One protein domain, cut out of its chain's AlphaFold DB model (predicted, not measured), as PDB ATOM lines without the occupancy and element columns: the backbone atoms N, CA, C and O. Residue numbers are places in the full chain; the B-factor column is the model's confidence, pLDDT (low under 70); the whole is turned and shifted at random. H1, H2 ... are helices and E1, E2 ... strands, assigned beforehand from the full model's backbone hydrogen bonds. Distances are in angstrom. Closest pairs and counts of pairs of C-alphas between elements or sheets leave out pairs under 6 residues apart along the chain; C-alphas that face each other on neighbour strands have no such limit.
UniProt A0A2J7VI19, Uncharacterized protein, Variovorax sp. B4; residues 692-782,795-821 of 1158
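AT A GLANCE: This is residues 692 to 782 and 795 to 821 of the 1158 residues of an uncharacterized protein of Variovorax sp. B4 (UniProt A0A2J7VI19). Two twisted antiparallel sheets lie face to face as a sandwich, E2 E3 E4 E5 on one side and E1 E7 E6 on the other, with their strands running nearly along one another. The short helices H1 and H2 lie beyond one end of the sandwich, on neither sheet, and long loops join several of the strands. The printed part has 118 residues, with two named helices and seven named strands in the order E1 E2 E3 H1 H2 E4 E5 E6 E7; the class is mixed, helices and strands. It is compact, with a radius of gyration of the C-alphas of 15.0 A, and elongated, spanning 49 by 31 by 20 A.

IN THESE COORDINATES: In the larger sheet, E3, residues 717 to 725, is 26.1 A long and starts with C-alpha 717 at (149.374, 119.905, 173.465). Beside it come E2, residues 712 to 714, 6.3 A, and E4, residues 753 to 758, 16.9 A; then E5, residues 779 to 782, 9.9 A. The other sheet has E1, residues 692 to 699, 23.3 A, from C-alpha 692 at (139.086, 119.696, 174.073); E7, residues 809 to 816, 22.5 A, to C-alpha 816 at (142.926, 123.180, 172.633); and E6, residues 797 to 803, 19.4 A. H1, residues 726 to 729, is 5.9 A long and H2, residues 731 to 740, 14.4 A.

HOW THE PARTS SIT: E2 and E3 form a hairpin, with N 712 and O 719 2.8 A apart. E3 and E4 are antiparallel at 150 degrees, with N 720 and O 756 2.8 A apart. E4 and E5 form a hairpin, with N 757 and O 779 2.8 A apart. Across the sandwich, two sheets face to face, the facing parts are 9.6 A centre to centre and the best planes 19 degrees apart. E7 is antiparallel to E1, with N 694 and O 814 2.8 A apart, and forms a hairpin with E6, with N 813 and O 800 2.8 A apart. The closest C-alphas of E1 and E2, Val 692 and Val 714, are 6.2 A apart; E4 and E6 are near each other. H1 and H2 only just touch, only at the corner by their link, with 3 pairs of C-alphas within 8 A, the closest Tyr 727 and Ala 734 at 5.5 A. In H2 every O i to N i+4 pair is within hydrogen-bond range; H1 is too short for such a pair.

THE WHOLE: The C-alphas farthest apart, Thr 740 and Gln 821, are 49.2 A apart. Residues 783 to 794 are not printed, and C-alphas 782 and 795 are 15.2 A apart across this cut. The links E1 to E2, H2 to E4 and E4 to E5 are long. Mean pLDDT of the printed part is 85.2; residues 742 to 743, 749, 761 and 774 to 776 are under 70.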
ATOM      1  N   VAL A 692     139.040 120.292 172.726       87.81
ATOM      2  CA  VAL A 692     139.086 119.696 174.073       87.81
ATOM      3  C   VAL A 692     139.348 120.793 175.100       87.81
ATOM      4  O   VAL A 692     140.236 121.623 174.907       87.81
ATOM      5  N   SER A 693     138.588 120.782 176.199       90.50
ATOM      6  CA  SER A 693     138.794 121.667 177.351       90.50
ATOM      7  C   SER A 693     139.305 120.877 178.557       90.50
ATOM      8  O   SER A 693     138.828 119.771 178.820       90.50
ATOM      9  N   GLN A 694     140.276 121.435 179.277       93.19
ATOM     10  CA  GLN A 694     140.854 120.885 180.502       93.19
ATOM     11  C   GLN A 694     141.123 122.002 181.508       93.19
ATOM     12  O   GLN A 694     141.582 123.076 181.137       93.19
ATOM     13  N   ASN A 695     140.906 121.736 182.795       92.88
ATOM     14  CA  ASN A 695     141.203 122.705 183.849       92.88
ATOM     15  C   ASN A 695     142.602 122.482 184.434       92.88
ATOM     16  O   ASN A 695     142.964 121.373 184.826       92.88
ATOM     17  N   LEU A 696     143.359 123.567 184.550       93.81
ATOM     18  CA  LEU A 696     144.636 123.665 185.242       93.81
ATOM     19  C   LEU A 696     144.379 124.278 186.621       93.81
ATOM     20  O   LEU A 696     144.165 125.485 186.744       93.81
ATOM     21  N   ASN A 697     144.416 123.436 187.652       95.12
ATOM     22  CA  ASN A 697     144.229 123.848 189.041       95.12
ATOM     23  C   ASN A 697     145.548 123.697 189.799       95.12
ATOM     24  O   ASN A 697     146.108 122.601 189.849       95.12
ATOM     25  N   PHE A 698     146.050 124.782 190.387       94.50
ATOM     26  CA  PHE A 698     147.311 124.784 191.133       94.50
ATOM     27  C   PHE A 698     147.369 125.936 192.137       94.50
ATOM     28  O   PHE A 698     146.612 126.893 192.032       94.50
ATOM     29  N   THR A 699     148.269 125.862 193.115       94.31
ATOM     30  CA  THR A 699     148.548 126.982 194.025       94.31
ATOM     31  C   THR A 699     149.634 127.874 193.430       94.31
ATOM     32  O   THR A 699     150.620 127.366 192.895       94.31
ATOM     33  N   TYR A 700     149.485 129.193 193.546       92.00
ATOM     34  CA  TYR A 700     150.474 130.173 193.091       92.00
ATOM     35  C   TYR A 700     151.833 129.964 193.768       92.00
ATOM     36  O   TYR A 700     152.873 130.073 193.123       92.00
ATOM     37  N   LEU A 701     151.807 129.617 195.059       90.56
ATOM     38  CA  LEU A 701     152.985 129.270 195.847       90.56
ATOM     39  C   LEU A 701     153.104 127.749 196.004       90.56
ATOM     40  O   LEU A 701     152.136 127.064 196.343       90.56
ATOM     41  N   ASP A 702     154.307 127.238 195.793       92.00
ATOM     42  CA  ASP A 702     154.746 125.898 196.152       92.00
ATOM     43  C   ASP A 702     155.342 125.895 197.565       92.00
ATOM     44  O   ASP A 702     156.019 126.836 197.973       92.00
ATOM     45  N   GLN A 703     155.122 124.816 198.317       82.94
ATOM     46  CA  GLN A 703     155.633 124.689 199.688       82.94
ATOM     47  C   GLN A 703     157.157 124.472 199.755       82.94
ATOM     48  O   GLN A 703     157.728 124.558 200.840       82.94
ATOM     49  N   GLY A 704     157.817 124.195 198.628       80.88
ATOM     50  CA  GLY A 704     159.263 124.048 198.512       80.88
ATOM     51  C   GLY A 704     159.926 125.218 197.783       80.88
ATOM     52  O   GLY A 704     159.535 126.380 197.925       80.88
ATOM     53  N   ASN A 705     160.949 124.894 196.990       83.12
ATOM     54  CA  ASN A 705     161.764 125.856 196.246       83.12
ATOM     55  C   ASN A 705     161.199 126.149 194.850       83.12
ATOM     56  O   ASN A 705     161.971 126.400 193.941       83.12
ATOM     57  N   GLY A 706     159.877 126.129 194.662       87.38
ATOM     58  CA  GLY A 706     159.254 126.369 193.360       87.38
ATOM     59  C   GLY A 706     159.330 125.153 192.440       87.38
ATOM     60  O   GLY A 706     160.293 124.381 192.449       87.38
ATOM     61  N   ARG A 707     158.272 124.941 191.657       92.25
ATOM     62  CA  ARG A 707     158.172 123.791 190.755       92.25
ATOM     63  C   ARG A 707     157.154 124.032 189.659       92.25
ATOM     64  O   ARG A 707     156.224 124.822 189.803       92.25
ATOM     65  N   TRP A 708     157.265 123.249 188.600       92.50
ATOM     66  CA  TRP A 708     156.190 123.131 187.634       92.50
ATOM     67  C   TRP A 708     155.115 122.140 188.083       92.50
ATOM     68  O   TRP A 708     155.411 121.121 188.713       92.50
ATOM     69  N   THR A 709     153.868 122.397 187.697       94.75
ATOM     70  CA  THR A 709     152.791 121.412 187.804       94.75
ATOM     71  C   THR A 709     153.023 120.235 186.854       94.75
ATOM     72  O   THR A 709     153.773 120.324 185.879       94.75
ATOM     73  N   SER A 710     152.360 119.108 187.125       91.31
ATOM     74  CA  SER A 710     152.335 117.995 186.171       91.31
ATOM     75  C   SER A 710     151.654 118.443 184.870       91.31
ATOM     76  O   SER A 710     150.546 118.979 184.949       91.31
ATOM     77  N   PRO A 711     152.277 118.241 183.691       91.81
ATOM     78  CA  PRO A 711     151.681 118.664 182.432       91.81
ATOM     79  C   PRO A 711     150.352 117.956 182.157       91.81
ATOM     80  O   PRO A 711     150.274 116.728 182.204       91.81
ATOM     81  N   VAL A 712     149.326 118.734 181.827       92.94
ATOM     82  CA  VAL A 712     148.011 118.262 181.384       92.94
ATOM     83  C   VAL A 712     147.997 118.204 179.859       92.94
ATOM     84  O   VAL A 712     148.502 119.112 179.200       92.94
ATOM     85  N   ASP A 713     147.443 117.135 179.291       92.50
ATOM     86  CA  ASP A 713     147.275 117.003 177.843       92.50
ATOM     87  C   ASP A 713     145.972 117.677 177.396       92.50
ATOM     88  O   ASP A 713     144.884 117.320 177.852       92.50
ATOM     89  N   VAL A 714     146.093 118.668 176.518       91.88
ATOM     90  CA  VAL A 714     144.982 119.426 175.947       91.88
ATOM     91  C   VAL A 714     145.007 119.230 174.436       91.88
ATOM     92  O   VAL A 714     145.607 120.009 173.696       91.88
ATOM     93  N   ASN A 715     144.352 118.162 173.981       90.69
ATOM     94  CA  ASN A 715     144.230 117.807 172.563       90.69
ATOM     95  C   ASN A 715     145.583 117.575 171.854       90.69
ATOM     96  O   ASN A 715     145.809 118.030 170.728       90.69
ATOM     97  N   GLY A 716     146.509 116.901 172.542       88.25
ATOM     98  CA  GLY A 716     147.869 116.631 172.075       88.25
ATOM     99  C   GLY A 716     148.899 117.690 172.479       88.25
ATOM    100  O   GLY A 716     150.094 117.405 172.444       88.25
ATOM    101  N   VAL A 717     148.472 118.881 172.918       90.44
ATOM    102  CA  VAL A 717     149.374 119.905 173.465       90.44
ATOM    103  C   VAL A 717     149.535 119.697 174.965       90.44
ATOM    104  O   VAL A 717     148.557 119.714 175.708       90.44
ATOM    105  N   LYS A 718     150.773 119.560 175.443       92.56
ATOM    106  CA  LYS A 718     151.046 119.493 176.887       92.56
ATOM    107  C   LYS A 718     151.084 120.893 177.478       92.56
ATOM    108  O   LYS A 718     151.761 121.752 176.922       92.56
ATOM    109  N   VAL A 719     150.420 121.110 178.611       94.00
ATOM    110  CA  VAL A 719     150.356 122.409 179.295       94.00
ATOM    111  C   VAL A 719     150.665 122.255 180.784       94.00
ATOM    112  O   VAL A 719     150.085 121.404 181.451       94.00
ATOM    113  N   ALA A 720     151.566 123.076 181.314       93.94
ATOM    114  CA  ALA A 720     151.954 123.099 182.725       93.94
ATOM    115  C   ALA A 720     152.061 124.541 183.235       93.94
ATOM    116  O   ALA A 720     152.272 125.462 182.456       93.94
ATOM    117  N   ALA A 721     151.944 124.747 184.543       94.69
ATOM    118  CA  ALA A 721     152.042 126.061 185.171       94.69
ATOM    119  C   ALA A 721     153.174 126.101 186.200       94.69
ATOM    120  O   ALA A 721     153.485 125.090 186.833       94.69
ATOM    121  N   TRP A 722     153.803 127.264 186.356       93.38
ATOM    122  CA  TRP A 722     154.845 127.480 187.356       93.38
ATOM    123  C   TRP A 722     154.240 127.869 188.707       93.38
ATOM    124  O   TRP A 722     153.414 128.780 188.785       93.38
ATOM    125  N   GLN A 723     154.689 127.195 189.763       94.25
ATOM    126  CA  GLN A 723     154.391 127.518 191.154       94.25
ATOM    127  C   GLN A 723     155.635 128.160 191.776       94.25
ATOM    128  O   GLN A 723     156.708 127.549 191.801       94.25
ATOM    129  N   TRP A 724     155.504 129.386 192.277       91.44
ATOM    130  CA  TRP A 724     156.616 130.127 192.866       91.44
ATOM    131  C   TRP A 724     157.018 129.558 194.229       91.44
ATOM    132  O   TRP A 724     156.157 129.070 194.953       91.44
ATOM    133  N   PRO A 725     158.294 129.643 194.633       90.56
ATOM    134  CA  PRO A 725     158.709 129.250 195.975       90.56
ATOM    135  C   PRO A 725     157.908 129.959 197.076       90.56
ATOM    136  O   PRO A 725     157.614 131.149 196.965       90.56
ATOM    137  N   SER A 726     157.613 129.265 198.177       89.69
ATOM    138  CA  SER A 726     156.849 129.834 199.304       89.69
ATOM    139  C   SER A 726     157.489 131.089 199.906       89.69
ATOM    140  O   SER A 726     156.778 131.986 200.359       89.69
ATOM    141  N   TYR A 727     158.822 131.198 199.861       86.62
ATOM    142  CA  TYR A 727     159.533 132.387 200.327       86.62
ATOM    143  C   TYR A 727     159.254 133.636 199.480       86.62
ATOM    144  O   TYR A 727     159.451 134.743 199.970       86.62
ATOM    145  N   CYS A 728     158.733 133.495 198.255       86.75
ATOM    146  CA  CYS A 728     158.305 134.626 197.430       86.75
ATOM    147  C   CYS A 728     157.042 135.326 197.948       86.75
ATOM    148  O   CYS A 728     156.693 136.388 197.440       86.75
ATOM    149  N   ALA A 729     156.371 134.773 198.965       85.00
ATOM    150  CA  ALA A 729     155.302 135.466 199.680       85.00
ATOM    151  C   ALA A 729     155.810 136.659 200.511       85.00
ATOM    152  O   ALA A 729     155.037 137.557 200.832       85.00
ATOM    153  N   ASP A 730     157.092 136.650 200.888       83.50
ATOM    154  CA  ASP A 730     157.702 137.627 201.785       83.50
ATOM    155  C   ASP A 730     158.946 138.236 201.109       83.50
ATOM    156  O   ASP A 730     159.993 137.587 201.040       83.50
ATOM    157  N   PRO A 731     158.859 139.482 200.600       77.75
ATOM    158  CA  PRO A 731     159.947 140.121 199.858       77.75
ATOM    159  C   PRO A 731     161.257 140.225 200.647       77.75
ATOM    160  O   PRO A 731     162.335 140.204 200.055       77.75
ATOM    161  N   VAL A 732     161.175 140.328 201.980       80.94
ATOM    162  CA  VAL A 732     162.355 140.428 202.850       80.94
ATOM    163  C   VAL A 732     163.055 139.076 202.917       80.94
ATOM    164  O   VAL A 732     164.251 138.995 202.643       80.94
ATOM    165  N   LYS A 733     162.303 137.998 203.171       82.50
ATOM    166  CA  LYS A 733     162.852 136.631 203.184       82.50
ATOM    167  C   LYS A 733     163.380 136.206 201.823       82.50
ATOM    168  O   LYS A 733     164.416 135.552 201.753       82.50
ATOM    169  N   ALA A 734     162.704 136.595 200.743       80.94
ATOM    170  CA  ALA A 734     163.192 136.366 199.389       80.94
ATOM    171  C   ALA A 734     164.555 137.039 199.158       80.94
ATOM    172  O   ALA A 734     165.466 136.412 198.619       80.94
ATOM    173  N   GLY A 735     164.722 138.283 199.619       77.06
ATOM    174  CA  GLY A 735     166.000 138.994 199.563       77.06
ATOM    175  C   GLY A 735     167.099 138.334 200.403       77.06
ATOM    176  O   GLY A 735     168.230 138.208 199.938       77.06
ATOM    177  N   GLU A 736     166.773 137.869 201.611       82.25
ATOM    178  CA  GLU A 736     167.707 137.167 202.505       82.25
ATOM    179  C   GLU A 736     168.166 135.818 201.932       82.25
ATOM    180  O   GLU A 736     169.361 135.506 201.946       82.25
ATOM    181  N   ILE A 737     167.239 135.030 201.382       81.19
ATOM    182  CA  ILE A 737     167.542 133.745 200.740       81.19
ATOM    183  C   ILE A 737     168.388 133.969 199.490       81.19
ATOM    184  O   ILE A 737     169.410 133.312 199.329       81.19
ATOM    185  N   PHE A 738     168.057 134.955 198.657       74.31
ATOM    186  CA  PHE A 738     168.853 135.261 197.468       74.31
ATOM    187  C   PHE A 738     170.265 135.774 197.802       74.31
ATOM    188  O   PHE A 738     171.222 135.520 197.066       74.31
ATOM    189  N   ALA A 739     170.420 136.485 198.924       75.44
ATOM    190  CA  ALA A 739     171.719 136.952 199.406       75.44
ATOM    191  C   ALA A 739     172.599 135.818 199.962       75.44
ATOM    192  O   ALA A 739     173.827 135.915 199.900       75.44
ATOM    193  N   THR A 740     171.991 134.762 200.510       79.94
ATOM    194  CA  THR A 740     172.692 133.646 201.170       79.94
ATOM    195  C   THR A 740     172.898 132.436 200.262       79.94
ATOM    196  O   THR A 740     173.957 131.814 200.320       79.94
ATOM    197  N   ASP A 741     171.940 132.147 199.385       76.75
ATOM    198  CA  ASP A 741     172.009 131.135 198.339       76.75
ATOM    199  C   ASP A 741     171.818 131.792 196.963       76.75
ATOM    200  O   ASP A 741     170.691 132.018 196.507       76.75
ATOM    201  N   PRO A 742     172.920 132.080 196.255       67.00
ATOM    202  CA  PRO A 742     172.854 132.686 194.943       67.00
ATOM    203  C   PRO A 742     172.270 131.752 193.861       67.00
ATOM    204  O   PRO A 742     172.082 132.226 192.738       67.00
ATOM    205  N   GLU A 743     172.049 130.461 194.133       68.75
ATOM    206  CA  GLU A 743     171.387 129.518 193.215       68.75
ATOM    207  C   GLU A 743     169.867 129.425 193.435       68.75
ATOM    208  O   GLU A 743     169.179 128.785 192.639       68.75
ATOM    209  N   SER A 744     169.331 130.098 194.460       75.25
ATOM    210  CA  SER A 744     167.886 130.208 194.682       75.25
ATOM    211  C   SER A 744     167.177 130.973 193.553       75.25
ATOM    212  O   SER A 744     167.747 131.869 192.920       75.25
ATOM    213  N   PHE A 745     165.917 130.615 193.283       77.75
ATOM    214  CA  PHE A 745     165.133 131.249 192.221       77.75
ATOM    215  C   PHE A 745     164.753 132.684 192.588       77.75
ATOM    216  O   PHE A 745     164.355 132.975 193.722       77.75
ATOM    217  N   GLU A 746     164.852 133.571 191.599       78.12
ATOM    218  CA  GLU A 746     164.550 134.993 191.740       78.12
ATOM    219  C   GLU A 746     163.025 135.193 191.752       78.12
ATOM    220  O   GLU A 746     162.338 134.919 190.766       78.12
ATOM    221  N   CYS A 747     162.481 135.661 192.880       81.31
ATOM    222  CA  CYS A 747     161.054 135.954 193.001       81.31
ATOM    223  C   CYS A 747     160.643 137.087 192.054       81.31
ATOM    224  O   CYS A 747     161.420 138.018 191.816       81.31
ATOM    225  N   PRO A 748     159.418 137.057 191.514       76.06
ATOM    226  CA  PRO A 748     159.006 138.054 190.552       76.06
ATOM    227  C   PRO A 748     158.770 139.399 191.259       76.06
ATOM    228  O   PRO A 748     158.109 139.464 192.292       76.06
ATOM    229  N   GLY A 749     159.308 140.486 190.698       68.31
ATOM    230  CA  GLY A 749     159.124 141.840 191.246       68.31
ATOM    231  C   GLY A 749     157.705 142.401 191.072       68.31
ATOM    232  O   GLY A 749     157.354 143.395 191.699       68.31
ATOM    233  N   VAL A 750     156.897 141.758 190.226       74.50
ATOM    234  CA  VAL A 750     155.464 142.002 190.019       74.50
ATOM    235  C   VAL A 750     154.750 140.654 189.999       74.50
ATOM    236  O   VAL A 750     155.332 139.667 189.551       74.50
ATOM    237  N   VAL A 751     153.518 140.579 190.502       80.56
ATOM    238  CA  VAL A 751     152.771 139.311 190.548       80.56
ATOM    239  C   VAL A 751     152.533 138.825 189.116       80.56
ATOM    240  O   VAL A 751     151.976 139.553 188.303       80.56
ATOM    241  N   ARG A 752     152.988 137.609 188.799       85.31
ATOM    242  CA  ARG A 752     152.880 137.021 187.457       85.31
ATOM    243  C   ARG A 752     152.844 135.504 187.523       85.31
ATOM    244  O   ARG A 752     153.516 134.895 188.359       85.31
ATOM    245  N   THR A 753     152.131 134.885 186.596       87.75
ATOM    246  CA  THR A 753     152.097 133.429 186.436       87.75
ATOM    247  C   THR A 753     152.623 133.053 185.065       87.75
ATOM    248  O   THR A 753     152.449 133.788 184.099       87.75
ATOM    249  N   ILE A 754     153.300 131.910 184.980       90.06
ATOM    250  CA  ILE A 754     153.905 131.432 183.738       90.06
ATOM    251  C   ILE A 754     153.293 130.079 183.401       90.06
ATOM    252  O   ILE A 754     153.285 129.173 184.237       90.06
ATOM    253  N   ILE A 755     152.783 129.952 182.179       92.25
ATOM    254  CA  ILE A 755     152.239 128.710 181.638       92.25
ATOM    255  C   ILE A 755     153.150 128.213 180.520       92.25
ATOM    256  O   ILE A 755     153.334 128.876 179.501       92.25
ATOM    257  N   ALA A 756     153.714 127.028 180.714       91.19
ATOM    258  CA  ALA A 756     154.462 126.304 179.706       91.19
ATOM    259  C   ALA A 756     153.507 125.502 178.818       91.19
ATOM    260  O   ALA A 756     152.626 124.804 179.319       91.19
ATOM    261  N   SER A 757     153.709 125.542 177.507       91.94
ATOM    262  CA  SER A 757     153.034 124.667 176.555       91.94
ATOM    263  C   SER A 757     154.034 123.994 175.620       91.94
ATOM    264  O   SER A 757     155.097 124.538 175.334       91.94
ATOM    265  N   CYS A 758     153.715 122.807 175.128       89.44
ATOM    266  CA  CYS A 758     154.528 122.128 174.132       89.44
ATOM    267  C   CYS A 758     153.626 121.474 173.090       89.44
ATOM    268  O   CYS A 758     152.756 120.669 173.422       89.44
ATOM    269  N   ASP A 759     153.859 121.841 171.830       84.62
ATOM    270  CA  ASP A 759     153.086 121.424 170.663       84.62
ATOM    271  C   ASP A 759     153.939 120.656 169.631       84.62
ATOM    272  O   ASP A 759     153.700 120.734 168.426       84.62
ATOM    273  N   ASN A 760     154.949 119.911 170.100       80.50
ATOM    274  CA  ASN A 760     155.862 119.139 169.253       80.50
ATOM    275  C   ASN A 760     155.417 117.675 169.101       80.50
ATOM    276  O   ASN A 760     155.347 116.929 170.080       80.50
ATOM    277  N   SER A 761     155.163 117.247 167.860       68.88
ATOM    278  CA  SER A 761     154.698 115.890 167.534       68.88
ATOM    279  C   SER A 761     155.732 114.807 167.833       68.88
ATOM    280  O   SER A 761     155.365 113.656 168.045       68.88
ATOM    281  N   ASN A 762     157.016 115.172 167.896       76.56
ATOM    282  CA  ASN A 762     158.119 114.262 168.217       76.56
ATOM    283  C   ASN A 762     158.342 114.107 169.733       76.56
ATOM    284  O   ASN A 762     159.323 113.497 170.156       76.56
ATOM    285  N   GLY A 763     157.433 114.650 170.550       73.19
ATOM    286  CA  GLY A 763     157.527 114.670 172.002       73.19
ATOM    287  C   GLY A 763     158.155 115.956 172.539       73.19
ATOM    288  O   GLY A 763     158.855 116.690 171.840       73.19
ATOM    289  N   CYS A 764     157.879 116.236 173.809       81.44
ATOM    290  CA  CYS A 764     158.398 117.405 174.511       81.44
ATOM    291  C   CYS A 764     159.727 117.060 175.176       81.44
ATOM    292  O   CYS A 764     159.822 116.029 175.846       81.44
ATOM    293  N   ALA A 765     160.735 117.921 175.017       80.94
ATOM    294  CA  ALA A 765     161.967 117.805 175.782       80.94
ATOM    295  C   ALA A 765     161.685 117.981 177.282       80.94
ATOM    296  O   ALA A 765     160.604 118.425 177.691       80.94
ATOM    297  N   GLU A 766     162.673 117.646 178.106       83.31
ATOM    298  CA  GLU A 766     162.578 117.845 179.547       83.31
ATOM    299  C   GLU A 766     162.301 119.325 179.864       83.31
ATOM    300  O   GLU A 766     162.881 120.238 179.256       83.31
ATOM    301  N   MET A 767     161.354 119.560 180.773       83.38
ATOM    302  CA  MET A 767     160.919 120.910 181.120       83.38
ATOM    303  C   MET A 767     162.087 121.680 181.748       83.38
ATOM    304  O   MET A 767     162.865 121.085 182.501       83.38
ATOM    305  N   PRO A 768     162.255 122.983 181.454       82.19
ATOM    306  CA  PRO A 768     163.335 123.748 182.058       82.19
ATOM    307  C   PRO A 768     163.197 123.741 183.582       82.19
ATOM    308  O   PRO A 768     162.086 123.761 184.113       82.19
ATOM    309  N   LYS A 769     164.334 123.740 184.289       81.62
ATOM    310  CA  LYS A 769     164.365 123.690 185.763       81.62
ATOM    311  C   LYS A 769     163.500 124.776 186.411       81.62
ATOM    312  O   LYS A 769     162.855 124.510 187.415       81.62
ATOM    313  N   ALA A 770     163.483 125.961 185.806       78.75
ATOM    314  CA  ALA A 770     162.625 127.085 186.152       78.75
ATOM    315  C   ALA A 770     162.449 128.001 184.920       78.75
ATOM    316  O   ALA A 770     163.227 127.877 183.962       78.75
ATOM    317  N   PRO A 771     161.451 128.902 184.904       80.00
ATOM    318  CA  PRO A 771     161.157 129.762 183.756       80.00
ATOM    319  C   PRO A 771     162.337 130.617 183.265       80.00
ATOM    320  O   PRO A 771     162.483 130.857 182.067       80.00
ATOM    321  N   GLU A 772     163.218 131.048 184.166       71.19
ATOM    322  CA  GLU A 772     164.387 131.885 183.878       71.19
ATOM    323  C   GLU A 772     165.492 131.181 183.078       71.19
ATOM    324  O   GLU A 772     166.318 131.854 182.457       71.19
ATOM    325  N   PHE A 773     165.505 129.845 183.044       70.12
ATOM    326  CA  PHE A 773     166.460 129.078 182.233       70.12
ATOM    327  C   PHE A 773     166.075 129.036 180.751       70.12
ATOM    328  O   PHE A 773     166.840 128.536 179.926       70.12
ATOM    329  N   GLY A 774     164.925 129.617 180.408       62.91
ATOM    330  CA  GLY A 774     164.452 129.751 179.046       62.91
ATOM    331  C   GLY A 774     163.669 128.536 178.544       62.91
ATOM    332  O   GLY A 774     163.579 127.504 179.209       62.91
ATOM    333  N   PRO A 775     163.064 128.672 177.355       66.19
ATOM    334  CA  PRO A 775     162.016 127.772 176.886       66.19
ATOM    335  C   PRO A 775     162.425 126.321 176.570       66.19
ATOM    336  O   PRO A 775     161.555 125.457 176.567       66.19
ATOM    337  N   ASN A 776     163.694 125.974 176.319       69.56
ATOM    338  CA  ASN A 776     164.040 124.698 175.655       69.56
ATOM    339  C   ASN A 776     163.089 124.432 174.455       69.56
ATOM    340  O   ASN A 776     163.017 125.262 173.554       69.56
ATOM    341  N   SER A 777     162.343 123.314 174.443       72.19
ATOM    342  CA  SER A 777     161.304 122.995 173.441       72.19
ATOM    343  C   SER A 777     159.874 123.387 173.860       72.19
ATOM    344  O   SER A 777     158.916 122.917 173.251       72.19
ATOM    345  N   TRP A 778     159.718 124.142 174.945       82.88
ATOM    346  CA  TRP A 778     158.444 124.581 175.518       82.88
ATOM    347  C   TRP A 778     158.219 126.067 175.233       82.88
ATOM    348  O   TRP A 778     159.147 126.856 175.268       82.88
ATOM    349  N   ASN A 779     156.982 126.493 175.013       84.19
ATOM    350  CA  ASN A 779     156.600 127.902 174.926       84.19
ATOM    351  C   ASN A 779     156.145 128.380 176.314       84.19
ATOM    352  O   ASN A 779     155.274 127.746 176.896       84.19
ATOM    353  N   LEU A 780     156.701 129.465 176.864       84.94
ATOM    354  CA  LEU A 780     156.498 129.849 178.277       84.94
ATOM    355  C   LEU A 780     155.692 131.142 178.466       84.94
ATOM    356  O   LEU A 780     156.269 132.170 178.784       84.94
ATOM    357  N   VAL A 781     154.377 131.146 178.272       85.75
ATOM    358  CA  VAL A 781     153.587 132.392 178.256       85.75
ATOM    359  C   VAL A 781     153.392 132.985 179.654       85.75
ATOM    360  O   VAL A 781     152.928 132.305 180.567       85.75
ATOM    361  N   GLU A 782     153.725 134.269 179.804       85.31
ATOM    362  CA  GLU A 782     153.487 135.050 181.023       85.31
ATOM    363  C   GLU A 782     152.064 135.633 181.018       85.31
ATOM    364  O   GLU A 782     151.596 136.149 180.002       85.31
ATOM    365  N   ARG A 795     150.179 127.526 169.525       84.88
ATOM    366  CA  ARG A 795     149.450 127.778 168.268       84.88
ATOM    367  C   ARG A 795     148.103 127.039 168.184       84.88
ATOM    368  O   ARG A 795     147.306 127.316 167.290       84.88
ATOM    369  N   TYR A 796     147.842 126.111 169.104       87.00
ATOM    370  CA  TYR A 796     146.631 125.287 169.126       87.00
ATOM    371  C   TYR A 796     145.833 125.415 170.425       87.00
ATOM    372  O   TYR A 796     144.662 125.056 170.442       87.00
ATOM    373  N   THR A 797     146.428 125.943 171.495       90.25
ATOM    374  CA  THR A 797     145.824 125.972 172.830       90.25
ATOM    375  C   THR A 797     145.808 127.381 173.394       90.25
ATOM    376  O   THR A 797     146.825 128.080 173.400       90.25
ATOM    377  N   ALA A 798     144.654 127.775 173.919       92.06
ATOM    378  CA  ALA A 798     144.454 128.988 174.692       92.06
ATOM    379  C   ALA A 798     144.028 128.648 176.119       92.06
ATOM    380  O   ALA A 798     143.498 127.573 176.382       92.06
ATOM    381  N   VAL A 799     144.269 129.574 177.037       93.00
ATOM    382  CA  VAL A 799     143.866 129.485 178.438       93.00
ATOM    383  C   VAL A 799     143.056 130.712 178.823       93.00
ATOM    384  O   VAL A 799     143.273 131.798 178.281       93.00
ATOM    385  N   LYS A 800     142.148 130.551 179.781       93.69
ATOM    386  CA  LYS A 800     141.434 131.648 180.435       93.69
ATOM    387  C   LYS A 800     141.243 131.337 181.909       93.69
ATOM    388  O   LYS A 800     140.772 130.257 182.256       93.69
ATOM    389  N   GLY A 801     141.585 132.279 182.772       92.00
ATOM    390  CA  GLY A 801     141.428 132.100 184.208       92.00
ATOM    391  C   GLY A 801     142.211 133.115 185.015       92.00
ATOM    392  O   GLY A 801     142.792 134.041 184.457       92.00
ATOM    393  N   ALA A 802     142.198 132.926 186.330       93.31
ATOM    394  CA  ALA A 802     142.881 133.779 187.292       93.31
ATOM    395  C   ALA A 802     143.191 132.997 188.579       93.31
ATOM    396  O   ALA A 802     142.687 131.892 188.814       93.31
ATOM    397  N   CYS A 803     144.011 133.598 189.429       91.50
ATOM    398  CA  CYS A 803     144.296 133.177 190.787       91.50
ATOM    399  C   CYS A 803     143.482 133.996 191.790       91.50
ATOM    400  O   CYS A 803     143.330 135.208 191.666       91.50
ATOM    401  N   SER A 804     142.972 133.327 192.822       91.19
ATOM    402  CA  SER A 804     142.332 133.979 193.963       91.19
ATOM    403  C   SER A 804     143.397 134.710 194.792       91.19
ATOM    404  O   SER A 804     144.307 134.046 195.297       91.19
ATOM    405  N   PRO A 805     143.293 136.037 194.992       85.06
ATOM    406  CA  PRO A 805     144.252 136.779 195.812       85.06
ATOM    407  C   PRO A 805     144.193 136.380 197.295       85.06
ATOM    408  O   PRO A 805     145.182 136.527 198.005       85.06
ATOM    409  N   GLU A 806     143.061 135.841 197.761       83.31
ATOM    410  CA  GLU A 806     142.866 135.422 199.155       83.31
ATOM    411  C   GLU A 806     143.477 134.049 199.454       83.31
ATOM    412  O   GLU A 806     144.107 133.854 200.490       83.31
ATOM    413  N   SER A 807     143.278 133.081 198.555       86.62
ATOM    414  CA  SER A 807     143.705 131.691 198.776       86.62
ATOM    415  C   SER A 807     144.988 131.315 198.039       86.62
ATOM    416  O   SER A 807     145.569 130.269 198.318       86.62
ATOM    417  N   GLY A 808     145.420 132.123 197.065       86.31
ATOM    418  CA  GLY A 808     146.511 131.788 196.153       86.31
ATOM    419  C   GLY A 808     146.183 130.637 195.196       86.31
ATOM    420  O   GLY A 808     147.066 130.196 194.463       86.31
ATOM    421  N   ASN A 809     144.948 130.126 195.183       93.94
ATOM    422  CA  ASN A 809     144.533 129.060 194.275       93.94
ATOM    423  C   ASN A 809     144.254 129.623 192.881       93.94
ATOM    424  O   ASN A 809     143.432 130.524 192.717       93.94
ATOM    425  N   CYS A 810     144.916 129.057 191.883       94.25
ATOM    426  CA  CYS A 810     144.797 129.382 190.472       94.25
ATOM    427  C   CYS A 810     143.907 128.368 189.760       94.25
ATOM    428  O   CYS A 810     144.054 127.158 189.945       94.25
ATOM    429  N   THR A 811     142.982 128.863 188.939       94.81
ATOM    430  CA  THR A 811     142.100 128.045 188.098       94.81
ATOM    431  C   THR A 811     142.111 128.613 186.685       94.81
ATOM    432  O   THR A 811     141.614 129.717 186.459       94.81
ATOM    433  N   TYR A 812     142.676 127.854 185.745       94.12
ATOM    434  CA  TYR A 812     142.722 128.206 184.326       94.12
ATOM    435  C   TYR A 812     142.055 127.125 183.484       94.12
ATOM    436  O   TYR A 812     142.452 125.966 183.525       94.12
ATOM    437  N   GLU A 813     141.069 127.504 182.680       94.06
ATOM    438  CA  GLU A 813     140.493 126.641 181.656       94.06
ATOM    439  C   GLU A 813     141.375 126.699 180.403       94.06
ATOM    440  O   GLU A 813     141.504 127.754 179.783       94.06
ATOM    441  N   ALA A 814     141.977 125.574 180.027       92.88
ATOM    442  CA  ALA A 814     142.741 125.407 178.799       92.88
ATOM    443  C   ALA A 814     141.868 124.767 177.713       92.88
ATOM    444  O   ALA A 814     141.383 123.651 177.882       92.88
ATOM    445  N   ARG A 815     141.705 125.449 176.579       91.50
ATOM    446  CA  ARG A 815     140.981 124.964 175.397       91.50
ATOM    447  C   ARG A 815     141.951 124.771 174.242       91.50
ATOM    448  O   ARG A 815     142.657 125.707 173.868       91.50
ATOM    449  N   GLY A 816     141.997 123.561 173.694       87.69
ATOM    450  CA  GLY A 816     142.926 123.180 172.633       87.69
ATOM    451  C   GLY A 816     142.232 122.624 171.398       87.69
ATOM    452  O   GLY A 816     141.419 121.702 171.491       87.69
ATOM    453  N   TRP A 817     142.603 123.154 170.236       87.31
ATOM    454  CA  TRP A 817     142.395 122.514 168.942       87.31
ATOM    455  C   TRP A 817     143.316 121.303 168.767       87.31
ATOM    456  O   TRP A 817     144.360 121.244 169.424       87.31
ATOM    457  N   PRO A 818     142.980 120.362 167.864       84.19
ATOM    458  CA  PRO A 818     143.823 119.202 167.626       84.19
ATOM    459  C   PRO A 818     145.202 119.638 167.140       84.19
ATOM    460  O   PRO A 818     145.340 120.363 166.145       84.19
ATOM    461  N   MET A 819     146.233 119.196 167.855       84.00
ATOM    462  CA  MET A 819     147.610 119.519 167.518       84.00
ATOM    463  C   MET A 819     147.940 119.085 166.081       84.00
ATOM    464  O   MET A 819     147.652 117.965 165.666       84.00
ATOM    465  N   GLY A 820     148.524 119.997 165.301       75.62
ATOM    466  CA  GLY A 820     148.840 119.786 163.885       75.62
ATOM    467  C   GLY A 820     147.697 120.098 162.909       75.62
ATOM    468  O   GLY A 820     147.986 120.410 161.759       75.62
ATOM    469  N   GLN A 821     146.432 120.088 163.347       72.75
ATOM    470  CA  GLN A 821     145.278 120.413 162.491       72.75
ATOM    471  C   GLN A 821     144.755 121.836 162.721       72.75
ATOM    472  O   GLN A 821     144.308 122.484 161.778       72.75
TER     473      GLN A 821